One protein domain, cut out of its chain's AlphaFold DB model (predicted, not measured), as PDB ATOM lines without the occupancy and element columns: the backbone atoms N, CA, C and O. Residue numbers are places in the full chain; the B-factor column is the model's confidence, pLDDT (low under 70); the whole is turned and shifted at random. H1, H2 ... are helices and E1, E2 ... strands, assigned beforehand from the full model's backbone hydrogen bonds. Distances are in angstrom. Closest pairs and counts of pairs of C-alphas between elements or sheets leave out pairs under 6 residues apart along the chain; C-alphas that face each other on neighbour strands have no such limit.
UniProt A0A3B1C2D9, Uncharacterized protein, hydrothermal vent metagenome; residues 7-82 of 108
ATOM      1  N   ALA A   7     -38.556 -63.745 -26.471       79.00
ATOM      2  CA  ALA A   7     -38.517 -63.511 -25.028       79.00
ATOM      3  C   ALA A   7     -38.105 -62.066 -24.688       79.00
ATOM      4  O   ALA A   7     -38.737 -61.423 -23.855       79.00
ATOM      5  N   ILE A   8     -37.115 -61.513 -25.400       79.31
ATOM      6  CA  ILE A   8     -36.667 -60.126 -25.207       79.31
ATOM      7  C   ILE A   8     -37.756 -59.148 -25.655       79.31
ATOM      8  O   ILE A   8     -37.980 -58.128 -25.006       79.31
ATOM      9  N   GLN A   9     -38.467 -59.463 -26.743       82.81
ATOM     10  CA  GLN A   9     -39.608 -58.656 -27.176       82.81
ATOM     11  C   GLN A   9     -40.696 -58.613 -26.094       82.81
ATOM     12  O   GLN A   9     -41.190 -57.532 -25.794       82.81
ATOM     13  N   GLN A  10     -41.006 -59.740 -25.446       85.31
ATOM     14  CA  GLN A  10     -41.976 -59.777 -24.344       85.31
ATOM     15  C   GLN A  10     -41.529 -58.966 -23.121       85.31
ATOM     16  O   GLN A  10     -42.342 -58.247 -22.543       85.31
ATOM     17  N   GLU A  11     -40.255 -59.038 -22.728       85.81
ATOM     18  CA  GLU A  11     -39.723 -58.216 -21.630       85.81
ATOM     19  C   GLU A  11     -39.821 -56.724 -21.950       85.81
ATOM     20  O   GLU A  11     -40.268 -55.928 -21.121       85.81
ATOM     21  N   ILE A  12     -39.475 -56.335 -23.183       87.12
ATOM     22  CA  ILE A  12     -39.669 -54.962 -23.641       87.12
ATOM     23  C   ILE A  12     -41.149 -54.620 -23.566       87.12
ATOM     24  O   ILE A  12     -41.471 -53.586 -22.990       87.12
ATOM     25  N   ASP A  13     -42.041 -55.446 -24.111       88.62
ATOM     26  CA  ASP A  13     -43.490 -55.226 -24.177       88.62
ATOM     27  C   ASP A  13     -44.115 -54.998 -22.798       88.62
ATOM     28  O   ASP A  13     -44.854 -54.026 -22.630       88.62
ATOM     29  N   ASN A  14     -43.696 -55.772 -21.801       89.81
ATOM     30  CA  ASN A  14     -44.191 -55.688 -20.427       89.81
ATOM     31  C   ASN A  14     -43.497 -54.618 -19.562       89.81
ATOM     32  O   ASN A  14     -43.912 -54.376 -18.430       89.81
ATOM     33  N   SER A  15     -42.450 -53.965 -20.067       90.75
ATOM     34  CA  SER A  15     -41.703 -52.948 -19.317       90.75
ATOM     35  C   SER A  15     -42.367 -51.570 -19.305       90.75
ATOM     36  O   SER A  15     -43.113 -51.197 -20.213       90.75
ATOM     37  N   LEU A  16     -42.013 -50.757 -18.304       90.38
ATOM     38  CA  LEU A  16     -42.419 -49.349 -18.215       90.38
ATOM     39  C   LEU A  16     -41.629 -48.470 -19.193       90.38
ATOM     40  O   LEU A  16     -42.143 -47.494 -19.750       90.38
ATOM     41  N   ALA A  17     -40.355 -48.806 -19.386       89.81
ATOM     42  CA  ALA A  17     -39.458 -48.125 -20.300       89.81
ATOM     43  C   ALA A  17     -38.342 -49.062 -20.768       89.81
ATOM     44  O   ALA A  17     -37.977 -50.014 -20.079       89.81
ATOM     45  N   TYR A  18     -37.741 -48.746 -21.910       90.81
ATOM     46  CA  TYR A  18     -36.538 -49.426 -22.381       90.81
ATOM     47  C   TYR A  18     -35.549 -48.422 -22.964       90.81
ATOM     48  O   TYR A  18     -35.940 -47.401 -23.529       90.81
ATOM     49  N   ALA A  19     -34.258 -48.700 -22.825       89.19
ATOM     50  CA  ALA A  19     -33.186 -47.869 -23.347       89.19
ATOM     51  C   ALA A  19     -32.310 -48.649 -24.317       89.19
ATOM     52  O   ALA A  19     -31.985 -49.809 -24.080       89.19
ATOM     53  N   VAL A  20     -31.888 -47.986 -25.388       91.12
ATOM     54  CA  VAL A  20     -30.951 -48.544 -26.360       91.12
ATOM     55  C   VAL A  20     -29.778 -47.587 -26.498       91.12
ATOM     56  O   VAL A  20     -29.986 -46.394 -26.711       91.12
ATOM     57  N   ALA A  21     -28.553 -48.095 -26.384       88.25
ATOM     58  CA  ALA A  21     -27.340 -47.291 -26.507       88.25
ATOM     59  C   ALA A  21     -26.317 -47.943 -27.435       88.25
ATOM     60  O   ALA A  21     -26.105 -49.155 -27.399       88.25
ATOM     61  N   ASN A  22     -25.652 -47.129 -28.252       88.94
ATOM     62  CA  ASN A  22     -24.503 -47.544 -29.048       88.94
ATOM     63  C   ASN A  22     -23.231 -47.146 -28.314       88.94
ATOM     64  O   ASN A  22     -22.947 -45.962 -28.178       88.94
ATOM     65  N   MET A  23     -22.460 -48.131 -27.872       87.25
ATOM     66  CA  MET A  23     -21.224 -47.932 -27.130       87.25
ATOM     67  C   MET A  23     -20.021 -48.193 -28.024       87.25
ATOM     68  O   MET A  23     -19.960 -49.209 -28.717       87.25
ATOM     69  N   LYS A  24     -19.029 -47.313 -27.945       87.94
ATOM     70  CA  LYS A  24     -17.682 -47.509 -28.476       87.94
ATOM     71  C   LYS A  24     -16.704 -47.501 -27.317       87.94
ATOM     72  O   LYS A  24     -16.753 -46.623 -26.460       87.94
ATOM     73  N   LEU A  25     -15.835 -48.497 -27.277       85.81
ATOM     74  CA  LEU A  25     -14.902 -48.701 -26.184       85.81
ATOM     75  C   LEU A  25     -13.523 -48.986 -26.762       85.81
ATOM     76  O   LEU A  25     -13.371 -49.926 -27.540       85.81
ATOM     77  N   THR A  26     -12.534 -48.209 -26.345       86.62
ATOM     78  CA  THR A  26     -11.145 -48.367 -26.770       86.62
ATOM     79  C   THR A  26     -10.291 -48.651 -25.548       86.62
ATOM     80  O   THR A  26     -10.411 -47.980 -24.523       86.62
ATOM     81  N   LYS A  27      -9.436 -49.666 -25.642       85.06
ATOM     82  CA  LYS A  27      -8.491 -50.057 -24.601       85.06
ATOM     83  C   LYS A  27      -7.065 -50.048 -25.138       85.06
ATOM     84  O   LYS A  27      -6.794 -50.588 -26.210       85.06
ATOM     85  N   VAL A  28      -6.181 -49.459 -24.345       84.06
ATOM     86  CA  VAL A  28      -4.720 -49.598 -24.387       84.06
ATOM     87  C   VAL A  28      -4.308 -50.411 -23.144       84.06
ATOM     88  O   VAL A  28      -5.114 -50.497 -22.221       84.06
ATOM     89  N   PRO A  29      -3.105 -51.013 -23.054       85.00
ATOM     90  CA  PRO A  29      -2.843 -52.210 -22.248       85.00
ATOM     91  C   PRO A  29      -3.246 -52.105 -20.778       85.00
ATOM     92  O   PRO A  29      -3.506 -53.123 -20.156       85.00
ATOM     93  N   ILE A  30      -3.270 -50.892 -20.223       80.06
ATOM     94  CA  ILE A  30      -3.530 -50.617 -18.809       80.06
ATOM     95  C   ILE A  30      -4.861 -49.869 -18.603       80.06
ATOM     96  O   ILE A  30      -5.500 -50.017 -17.559       80.06
ATOM     97  N   VAL A  31      -5.296 -49.060 -19.577       86.50
ATOM     98  CA  VAL A  31      -6.441 -48.151 -19.431       86.50
ATOM     99  C   VAL A  31      -7.345 -48.171 -20.653       86.50
ATOM    100  O   VAL A  31      -6.913 -48.335 -21.792       86.50
ATOM    101  N   GLY A  32      -8.631 -47.957 -20.416       84.38
ATOM    102  CA  GLY A  32      -9.631 -47.840 -21.456       84.38
ATOM    103  C   GLY A  32     -10.512 -46.631 -21.250       84.38
ATOM    104  O   GLY A  32     -10.872 -46.278 -20.128       84.38
ATOM    105  N   ALA A  33     -10.913 -46.038 -22.360       86.75
ATOM    106  CA  ALA A  33     -11.946 -45.028 -22.382       86.75
ATOM    107  C   ALA A  33     -12.962 -45.390 -23.455       86.75
ATOM    108  O   ALA A  33     -12.655 -45.987 -24.490       86.75
ATOM    109  N   GLY A  34     -14.198 -45.015 -23.204       85.88
ATOM    110  CA  GLY A  34     -15.226 -45.126 -24.202       85.88
ATOM    111  C   GLY A  34     -16.497 -44.464 -23.755       85.88
ATOM    112  O   GLY A  34     -16.602 -43.883 -22.678       85.88
ATOM    113  N   GLY A  35     -17.472 -44.548 -24.626       87.38
ATOM    114  CA  GLY A  35     -18.719 -43.870 -24.425       87.38
ATOM    115  C   GLY A  35     -19.698 -44.218 -25.510       87.38
ATOM    116  O   GLY A  35     -19.409 -44.997 -26.420       87.38
ATOM    117  N   GLY A  36     -20.883 -43.666 -25.378       88.12
ATOM    118  CA  GLY A  36     -21.951 -43.969 -26.291       88.12
ATOM    119  C   GLY A  36     -23.086 -42.994 -26.185       88.12
ATOM    120  O   GLY A  36     -23.185 -42.222 -25.235       88.12
ATOM    121  N   GLU A  37     -23.950 -43.078 -27.174       88.06
ATOM    122  CA  GLU A  37     -25.179 -42.312 -27.232       88.06
ATOM    123  C   GLU A  37     -26.339 -43.290 -27.206       88.06
ATOM    124  O   GLU A  37     -26.286 -44.372 -27.808       88.06
ATOM    125  N   GLY A  38     -27.379 -42.915 -26.481       88.81
ATOM    126  CA  GLY A  38     -28.558 -43.730 -26.325       88.81
ATOM    127  C   GLY A  38     -29.824 -42.914 -26.213       88.81
ATOM    128  O   GLY A  38     -29.823 -41.688 -26.098       88.81
ATOM    129  N   VAL A  39     -30.925 -43.642 -26.268       89.25
ATOM    130  CA  VAL A  39     -32.268 -43.116 -26.086       89.25
ATOM    131  C   VAL A  39     -33.029 -44.064 -25.176       89.25
ATOM    132  O   VAL A  39     -32.948 -45.283 -25.334       89.25
ATOM    133  N   ILE A  40     -33.743 -43.505 -24.207       89.00
ATOM    134  CA  ILE A  40     -34.740 -44.218 -23.414       89.00
ATOM    135  C   ILE A  40     -36.131 -43.843 -23.912       89.00
ATOM    136  O   ILE A  40     -36.427 -42.672 -24.156       89.00
ATOM    137  N   PHE A  41     -36.969 -44.856 -24.067       91.69
ATOM    138  CA  PHE A  41     -38.360 -44.757 -24.468       91.69
ATOM    139  C   PHE A  41     -39.227 -45.071 -23.258       91.69
ATOM    140  O   PHE A  41     -39.187 -46.185 -22.737       91.69
ATOM    141  N   ILE A  42     -40.004 -44.089 -22.814       88.56
ATOM    142  CA  ILE A  42     -40.981 -44.248 -21.740       88.56
ATOM    143  C   ILE A  42     -42.315 -44.559 -22.395       88.56
ATOM    144  O   ILE A  42     -42.813 -43.754 -23.182       88.56
ATOM    145  N   LYS A  43     -42.888 -45.726 -22.099       89.56
ATOM    146  CA  LYS A  43     -44.071 -46.190 -22.827       89.56
ATOM    147  C   LYS A  43     -45.320 -45.398 -22.494       89.56
ATOM    148  O   LYS A  43     -46.024 -44.987 -23.407       89.56
ATOM    149  N   GLU A  44     -45.547 -45.160 -21.206       89.06
ATOM    150  CA  GLU A  44     -46.737 -44.476 -20.692       89.06
ATOM    151  C   GLU A  44     -46.951 -43.108 -21.350       89.06
ATOM    152  O   GLU A  44     -48.048 -42.785 -21.788       89.06
ATOM    153  N   THR A  45     -45.882 -42.318 -21.468       88.81
ATOM    154  CA  THR A  45     -45.942 -40.947 -21.997       88.81
ATOM    155  C   THR A  45     -45.497 -40.837 -23.452       88.81
ATOM    156  O   THR A  45     -45.466 -39.738 -24.000       88.81
ATOM    157  N   GLN A  46     -45.072 -41.948 -24.063       89.50
ATOM    158  CA  GLN A  46     -44.391 -41.988 -25.363       89.50
ATOM    159  C   GLN A  46     -43.167 -41.053 -25.464       89.50
ATOM    160  O   GLN A  46     -42.701 -40.721 -26.558       89.50
ATOM    161  N   GLN A  47     -42.614 -40.633 -24.324       89.06
ATOM    162  CA  GLN A  47     -41.503 -39.698 -24.268       89.06
ATOM    163  C   GLN A  47     -40.185 -40.395 -24.612       89.06
ATOM    164  O   GLN A  47     -39.919 -41.526 -24.196       89.06
ATOM    165  N   ARG A  48     -39.326 -39.673 -25.334       87.75
ATOM    166  CA  ARG A  48     -37.953 -40.078 -25.640       87.75
ATOM    167  C   ARG A  48     -36.984 -39.163 -24.913       87.75
ATOM    168  O   ARG A  48     -37.105 -37.945 -25.016       87.75
ATOM    169  N   ILE A  49     -36.026 -39.740 -24.200       85.94
ATOM    170  CA  ILE A  49     -34.960 -38.983 -23.537       85.94
ATOM    171  C   ILE A  49     -33.631 -39.470 -24.102       85.94
ATOM    172  O   ILE A  49     -33.330 -40.662 -24.069       85.94
ATOM    173  N   TYR A  50     -32.854 -38.543 -24.652       86.69
ATOM    174  CA  TYR A  50     -31.545 -38.827 -25.227       86.69
ATOM    175  C   TYR A  50     -30.463 -38.658 -24.174       86.69
ATOM    176  O   TYR A  50     -30.542 -37.759 -23.335       86.69
ATOM    177  N   PHE A  51     -29.452 -39.516 -24.229       82.31
ATOM    178  CA  PHE A  51     -28.369 -39.487 -23.267       82.31
ATOM    179  C   PHE A  51     -27.021 -39.878 -23.848       82.31
ATOM    180  O   PHE A  51     -26.927 -40.635 -24.813       82.31
ATOM    181  N   THR A  52     -25.972 -39.391 -23.193       83.62
ATOM    182  CA  THR A  52     -24.591 -39.785 -23.441       83.62
ATOM    183  C   THR A  52     -24.060 -40.571 -22.248       83.62
ATOM    184  O   THR A  52     -24.395 -40.313 -21.093       83.62
ATOM    185  N   VAL A  53     -23.232 -41.570 -22.530       82.94
ATOM    186  CA  VAL A  53     -22.571 -42.408 -21.532       82.94
ATOM    187  C   VAL A  53     -21.077 -42.201 -21.674       82.94
ATOM    188  O   VAL A  53     -20.536 -42.378 -22.761       82.94
ATOM    189  N   GLY A  54     -20.408 -41.867 -20.575       84.38
ATOM    190  CA  GLY A  54     -18.954 -41.915 -20.464       84.38
ATOM    191  C   GLY A  54     -18.542 -43.114 -19.621       84.38
ATOM    192  O   GLY A  54     -19.126 -43.372 -18.569       84.38
ATOM    193  N   ARG A  55     -17.535 -43.859 -20.069       81.44
ATOM    194  CA  ARG A  55     -16.981 -45.000 -19.347       81.44
ATOM    195  C   ARG A  55     -15.460 -44.936 -19.350       81.44
ATOM    196  O   ARG A  55     -14.831 -44.877 -20.403       81.44
ATOM    197  N   PHE A  56     -14.887 -45.012 -18.157       84.00
ATOM    198  CA  PHE A  56     -13.461 -45.209 -17.946       84.00
ATOM    199  C   PHE A  56     -13.247 -46.591 -17.331       84.00
ATOM    200  O   PHE A  56     -13.929 -46.950 -16.370       84.00
ATOM    201  N   ASP A  57     -12.330 -47.362 -17.900       77.12
ATOM    202  CA  ASP A  57     -11.971 -48.696 -17.436       77.12
ATOM    203  C   ASP A  57     -10.480 -48.732 -17.082       77.12
ATOM    204  O   ASP A  57      -9.649 -48.180 -17.799       77.12
ATOM    205  N   ILE A  58     -10.139 -49.449 -16.014       80.44
ATOM    206  CA  ILE A  58      -8.759 -49.795 -15.660       80.44
ATOM    207  C   ILE A  58      -8.655 -51.315 -15.723       80.44
ATOM    208  O   ILE A  58      -9.506 -52.010 -15.163       80.44
ATOM    209  N   GLY A  59      -7.642 -51.834 -16.411       74.44
ATOM    210  CA  GLY A  59      -7.420 -53.271 -16.524       74.44
ATOM    211  C   GLY A  59      -6.706 -53.672 -17.809       74.44
ATOM    212  O   GLY A  59      -6.716 -52.940 -18.797       74.44
ATOM    213  N   GLY A  60      -6.108 -54.864 -17.767       74.69
ATOM    214  CA  GLY A  60      -5.363 -55.462 -18.871       74.69
ATOM    215  C   GLY A  60      -6.214 -55.659 -20.125       74.69
ATOM    216  O   GLY A  60      -7.229 -56.353 -20.073       74.69
ATOM    217  N   GLY A  61      -5.804 -55.092 -21.260       77.12
ATOM    218  CA  GLY A  61      -6.437 -55.383 -22.547       77.12
ATOM    219  C   GLY A  61      -6.053 -54.419 -23.662       77.12
ATOM    220  O   GLY A  61      -5.681 -53.277 -23.418       77.12
ATOM    221  N   TRP A  62      -6.173 -54.872 -24.906       85.94
ATOM    222  CA  TRP A  62      -5.900 -54.059 -26.087       85.94
ATOM    223  C   TRP A  62      -7.017 -54.222 -27.111       85.94
ATOM    224  O   TRP A  62      -7.454 -55.340 -27.379       85.94
ATOM    225  N   GLY A  63      -7.459 -53.111 -27.698       85.94
ATOM    226  CA  GLY A  63      -8.355 -53.126 -28.850       85.94
ATOM    227  C   GLY A  63      -9.518 -52.150 -28.751       85.94
ATOM    228  O   GLY A  63      -9.767 -51.522 -27.721       85.94
ATOM    229  N   ALA A  64     -10.248 -52.036 -29.856       88.44
ATOM    230  CA  ALA A  64     -11.466 -51.250 -29.953       88.44
ATOM    231  C   ALA A  64     -12.655 -52.179 -30.196       88.44
ATOM    232  O   ALA A  64     -12.594 -53.076 -31.035       88.44
ATOM    233  N   ARG A  65     -13.751 -51.955 -29.472       87.81
ATOM    234  CA  ARG A  65     -15.006 -52.682 -29.663       87.81
ATOM    235  C   ARG A  65     -16.179 -51.723 -29.722       87.81
ATOM    236  O   ARG A  65     -16.228 -50.738 -28.986       87.81
ATOM    237  N   SER A  66     -17.150 -52.057 -30.560       88.00
ATOM    238  CA  SER A  66     -18.454 -51.401 -30.577       88.00
ATOM    239  C   SER A  66     -19.522 -52.419 -30.210       88.00
ATOM    240  O   SER A  66     -19.472 -53.551 -30.678       88.00
ATOM    241  N   TYR A  67     -20.472 -52.037 -29.364       87.00
ATOM    242  CA  TYR A  67     -21.590 -52.901 -28.994       87.00
ATOM    243  C   TYR A  67     -22.852 -52.077 -28.763       87.00
ATOM    244  O   TYR A  67     -22.792 -50.886 -28.455       87.00
ATOM    245  N   LYS A  68     -24.008 -52.720 -28.920       88.00
ATOM    246  CA  LYS A  68     -25.306 -52.141 -28.576       88.00
ATOM    247  C   LYS A  68     -25.717 -52.665 -27.204       88.00
ATOM    248  O   LYS A  68     -25.552 -53.848 -26.932       88.00
ATOM    249  N   ALA A  69     -26.210 -51.788 -26.343       87.25
ATOM    250  CA  ALA A  69     -26.780 -52.151 -25.053       87.25
ATOM    251  C   ALA A  69     -28.293 -51.932 -25.102       87.25
ATOM    252  O   ALA A  69     -28.737 -50.886 -25.575       87.25
ATOM    253  N   LEU A  70     -29.051 -52.909 -24.609       88.81
ATOM    254  CA  LEU A  70     -30.480 -52.806 -24.337       88.81
ATOM    255  C   LEU A  70     -30.660 -52.863 -22.818       88.81
ATOM    256  O   LEU A  70     -30.095 -53.737 -22.165       88.81
ATOM    257  N   LEU A  71     -31.419 -51.924 -22.266       88.00
ATOM    258  CA  LEU A  71     -31.783 -51.899 -20.855       88.00
ATOM    259  C   LEU A  71     -33.305 -51.904 -20.748       88.00
ATOM    260  O   LEU A  71     -33.953 -51.040 -21.335       88.00
ATOM    261  N   VAL A  72     -33.865 -52.837 -19.988       89.31
ATOM    262  CA  VAL A  72     -35.305 -52.921 -19.728       89.31
ATOM    263  C   VAL A  72     -35.578 -52.398 -18.319       89.31
ATOM    264  O   VAL A  72     -34.847 -52.711 -17.377       89.31
ATOM    265  N   VAL A  73     -36.585 -51.537 -18.173       88.50
ATOM    266  CA  VAL A  73     -36.952 -50.903 -16.902       88.50
ATOM    267  C   VAL A  73     -38.350 -51.348 -16.506       88.50
ATOM    268  O   VAL A  73     -39.352 -50.884 -17.045       88.50
ATOM    269  N   GLU A  74     -38.405 -52.238 -15.523       85.75
ATOM    270  CA  GLU A  74     -39.656 -52.857 -15.074       85.75
ATOM    271  C   GLU A  74     -40.342 -52.096 -13.935       85.75
ATOM    272  O   GLU A  74     -41.542 -52.228 -13.735       85.75
ATOM    273  N   THR A  75     -39.600 -51.289 -13.166       85.38
ATOM    274  CA  THR A  75     -40.131 -50.663 -11.944       85.38
ATOM    275  C   THR A  75     -40.080 -49.144 -11.986       85.38
ATOM    276  O   THR A  75     -39.086 -48.541 -12.409       85.38
ATOM    277  N   GLN A  76     -41.135 -48.520 -11.455       83.50
ATOM    278  CA  GLN A  76     -41.264 -47.065 -11.409       83.50
ATOM    279  C   GLN A  76     -40.100 -46.420 -10.645       83.50
ATOM    280  O   GLN A  76     -39.530 -45.435 -11.091       83.50
ATOM    281  N   LYS A  77     -39.631 -47.057  -9.565       82.75
ATOM    282  CA  LYS A  77     -38.475 -46.596  -8.780       82.75
ATOM    283  C   LYS A  77     -37.187 -46.474  -9.605       82.75
ATOM    284  O   LYS A  77     -36.378 -45.579  -9.359       82.75
ATOM    285  N   VAL A  78     -36.945 -47.392 -10.545       80.31
ATOM    286  CA  VAL A  78     -35.764 -47.326 -11.424       80.31
ATOM    287  C   VAL A  78     -35.941 -46.223 -12.462       80.31
ATOM    288  O   VAL A  78     -34.997 -45.462 -12.686       80.31
ATOM    289  N   LEU A  79     -37.144 -46.092 -13.024       82.00
ATOM    290  CA  LEU A  79     -37.484 -45.032 -13.970       82.00
ATOM    291  C   LEU A  79     -37.361 -43.636 -13.341       82.00
ATOM    292  O   LEU A  79     -36.771 -42.742 -13.943       82.00
ATOM    293  N   ASP A  80     -37.845 -43.461 -12.114       85.56
ATOM    294  CA  ASP A  80     -37.797 -42.188 -11.393       85.56
ATOM    295  C   ASP A  80     -36.364 -41.792 -11.054       85.56
ATOM    296  O   ASP A  80     -35.971 -40.652 -11.294       85.56
ATOM    297  N   ARG A  81     -35.532 -42.735 -10.587       80.56
ATOM    298  CA  ARG A  81     -34.099 -42.464 -10.377       80.56
ATOM    299  C   ARG A  81     -33.403 -42.036 -11.660       80.56
ATOM    300  O   ARG A  81     -32.566 -41.139 -11.620       80.56
ATOM    301  N   TRP A  82     -33.758 -42.656 -12.781       75.25
ATOM    302  CA  TRP A  82     -33.270 -42.232 -14.087       75.25
ATOM    303  C   TRP A  82     -33.715 -40.799 -14.388       75.25
ATOM    304  O   TRP A  82     -32.864 -39.939 -14.580       75.25
TER     305      TRP A  82
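Overview. This is residues 7 to 82 of the 108 residues of an uncharacterized protein of hydrothermal vent metagenome (UniProt A0A3B1C2D9). A long, narrow sheet of four antiparallel strands, twisted and curled, makes the length of this domain, and two short helices sit at one of its ends. H1 packs by the E4 edge, near the end of E4, while H2 only grazes the sheet near the start of E1. The printed part has 76 residues, in the order H1, E1, E2, E3, E4, H2; the sheet runs E3, E2, E1, E4, and the class is mixed, helices and strands. The whole is loose, with a radius of gyration of the C-alphas of 15.0 A, and elongated, spanning 44 by 25 by 18 A.

Along the chain. Begin with the sheet: find C-alpha 17 at (-39.458, -48.125, -20.300), from which E1, residues 17 to 28, runs 35.0 A to C-alpha 28 at (-4.720, -49.598, -24.387). E2, residues 31 to 42, comes back over 34.8 A. E3, residues 48 to 58, is 32.3 A long, and E4, residues 63 to 73, is 31.1 A long. Before them look for H1, residues 7 to 14, 10.7 A long; after them H2, residues 76 to 82, runs 9.7 A to C-alpha 82 at (-33.270, -42.232, -14.087).

Arrangement. Look first at the inner strands E1 and E2, a hairpin at 169 degrees, where N 20 and O 39 are 2.9 A apart, within hydrogen-bond range. E2 and E3 form the next hairpin, antiparallel at 161 degrees, with N 36 and O 53 at 2.9 A. On the other side of E1 is the edge strand E4, antiparallel at 161 degrees, with N 21 and O 69 at 2.9 A. E1, E2 and E3 make a meander, each strand the antiparallel neighbour of the one before; with E4 beside E1 the four make a Greek key, a meander whose first strand is the antiparallel neighbour of the fourth. H1 is on the sheet and over E4, at a height over the sheet of 9.5 A; its closest C-alpha pair with E4 is Ile 12 and Val 72, 6.2 A apart. Its line stands at 32 degrees to that of E4 on the local plane, only just slantwise to the strands. H2 only grazes the sheet with residues 76 to 82; the closest C-alphas of E4 and H2 are those of Val 73 and Leu 79, 6.6 A apart. H1 and H2 are apart. In H1 and H2 every O i to N i+4 pair is within hydrogen-bond range.

Size, cuts and confidence. The two C-alphas farthest apart are those of Pro 29 and Glu 44, 44.6 A. The printed part has no cut, and its five links are tight. The mean pLDDT of the printed part is 85.7, and no printed residue is under 70.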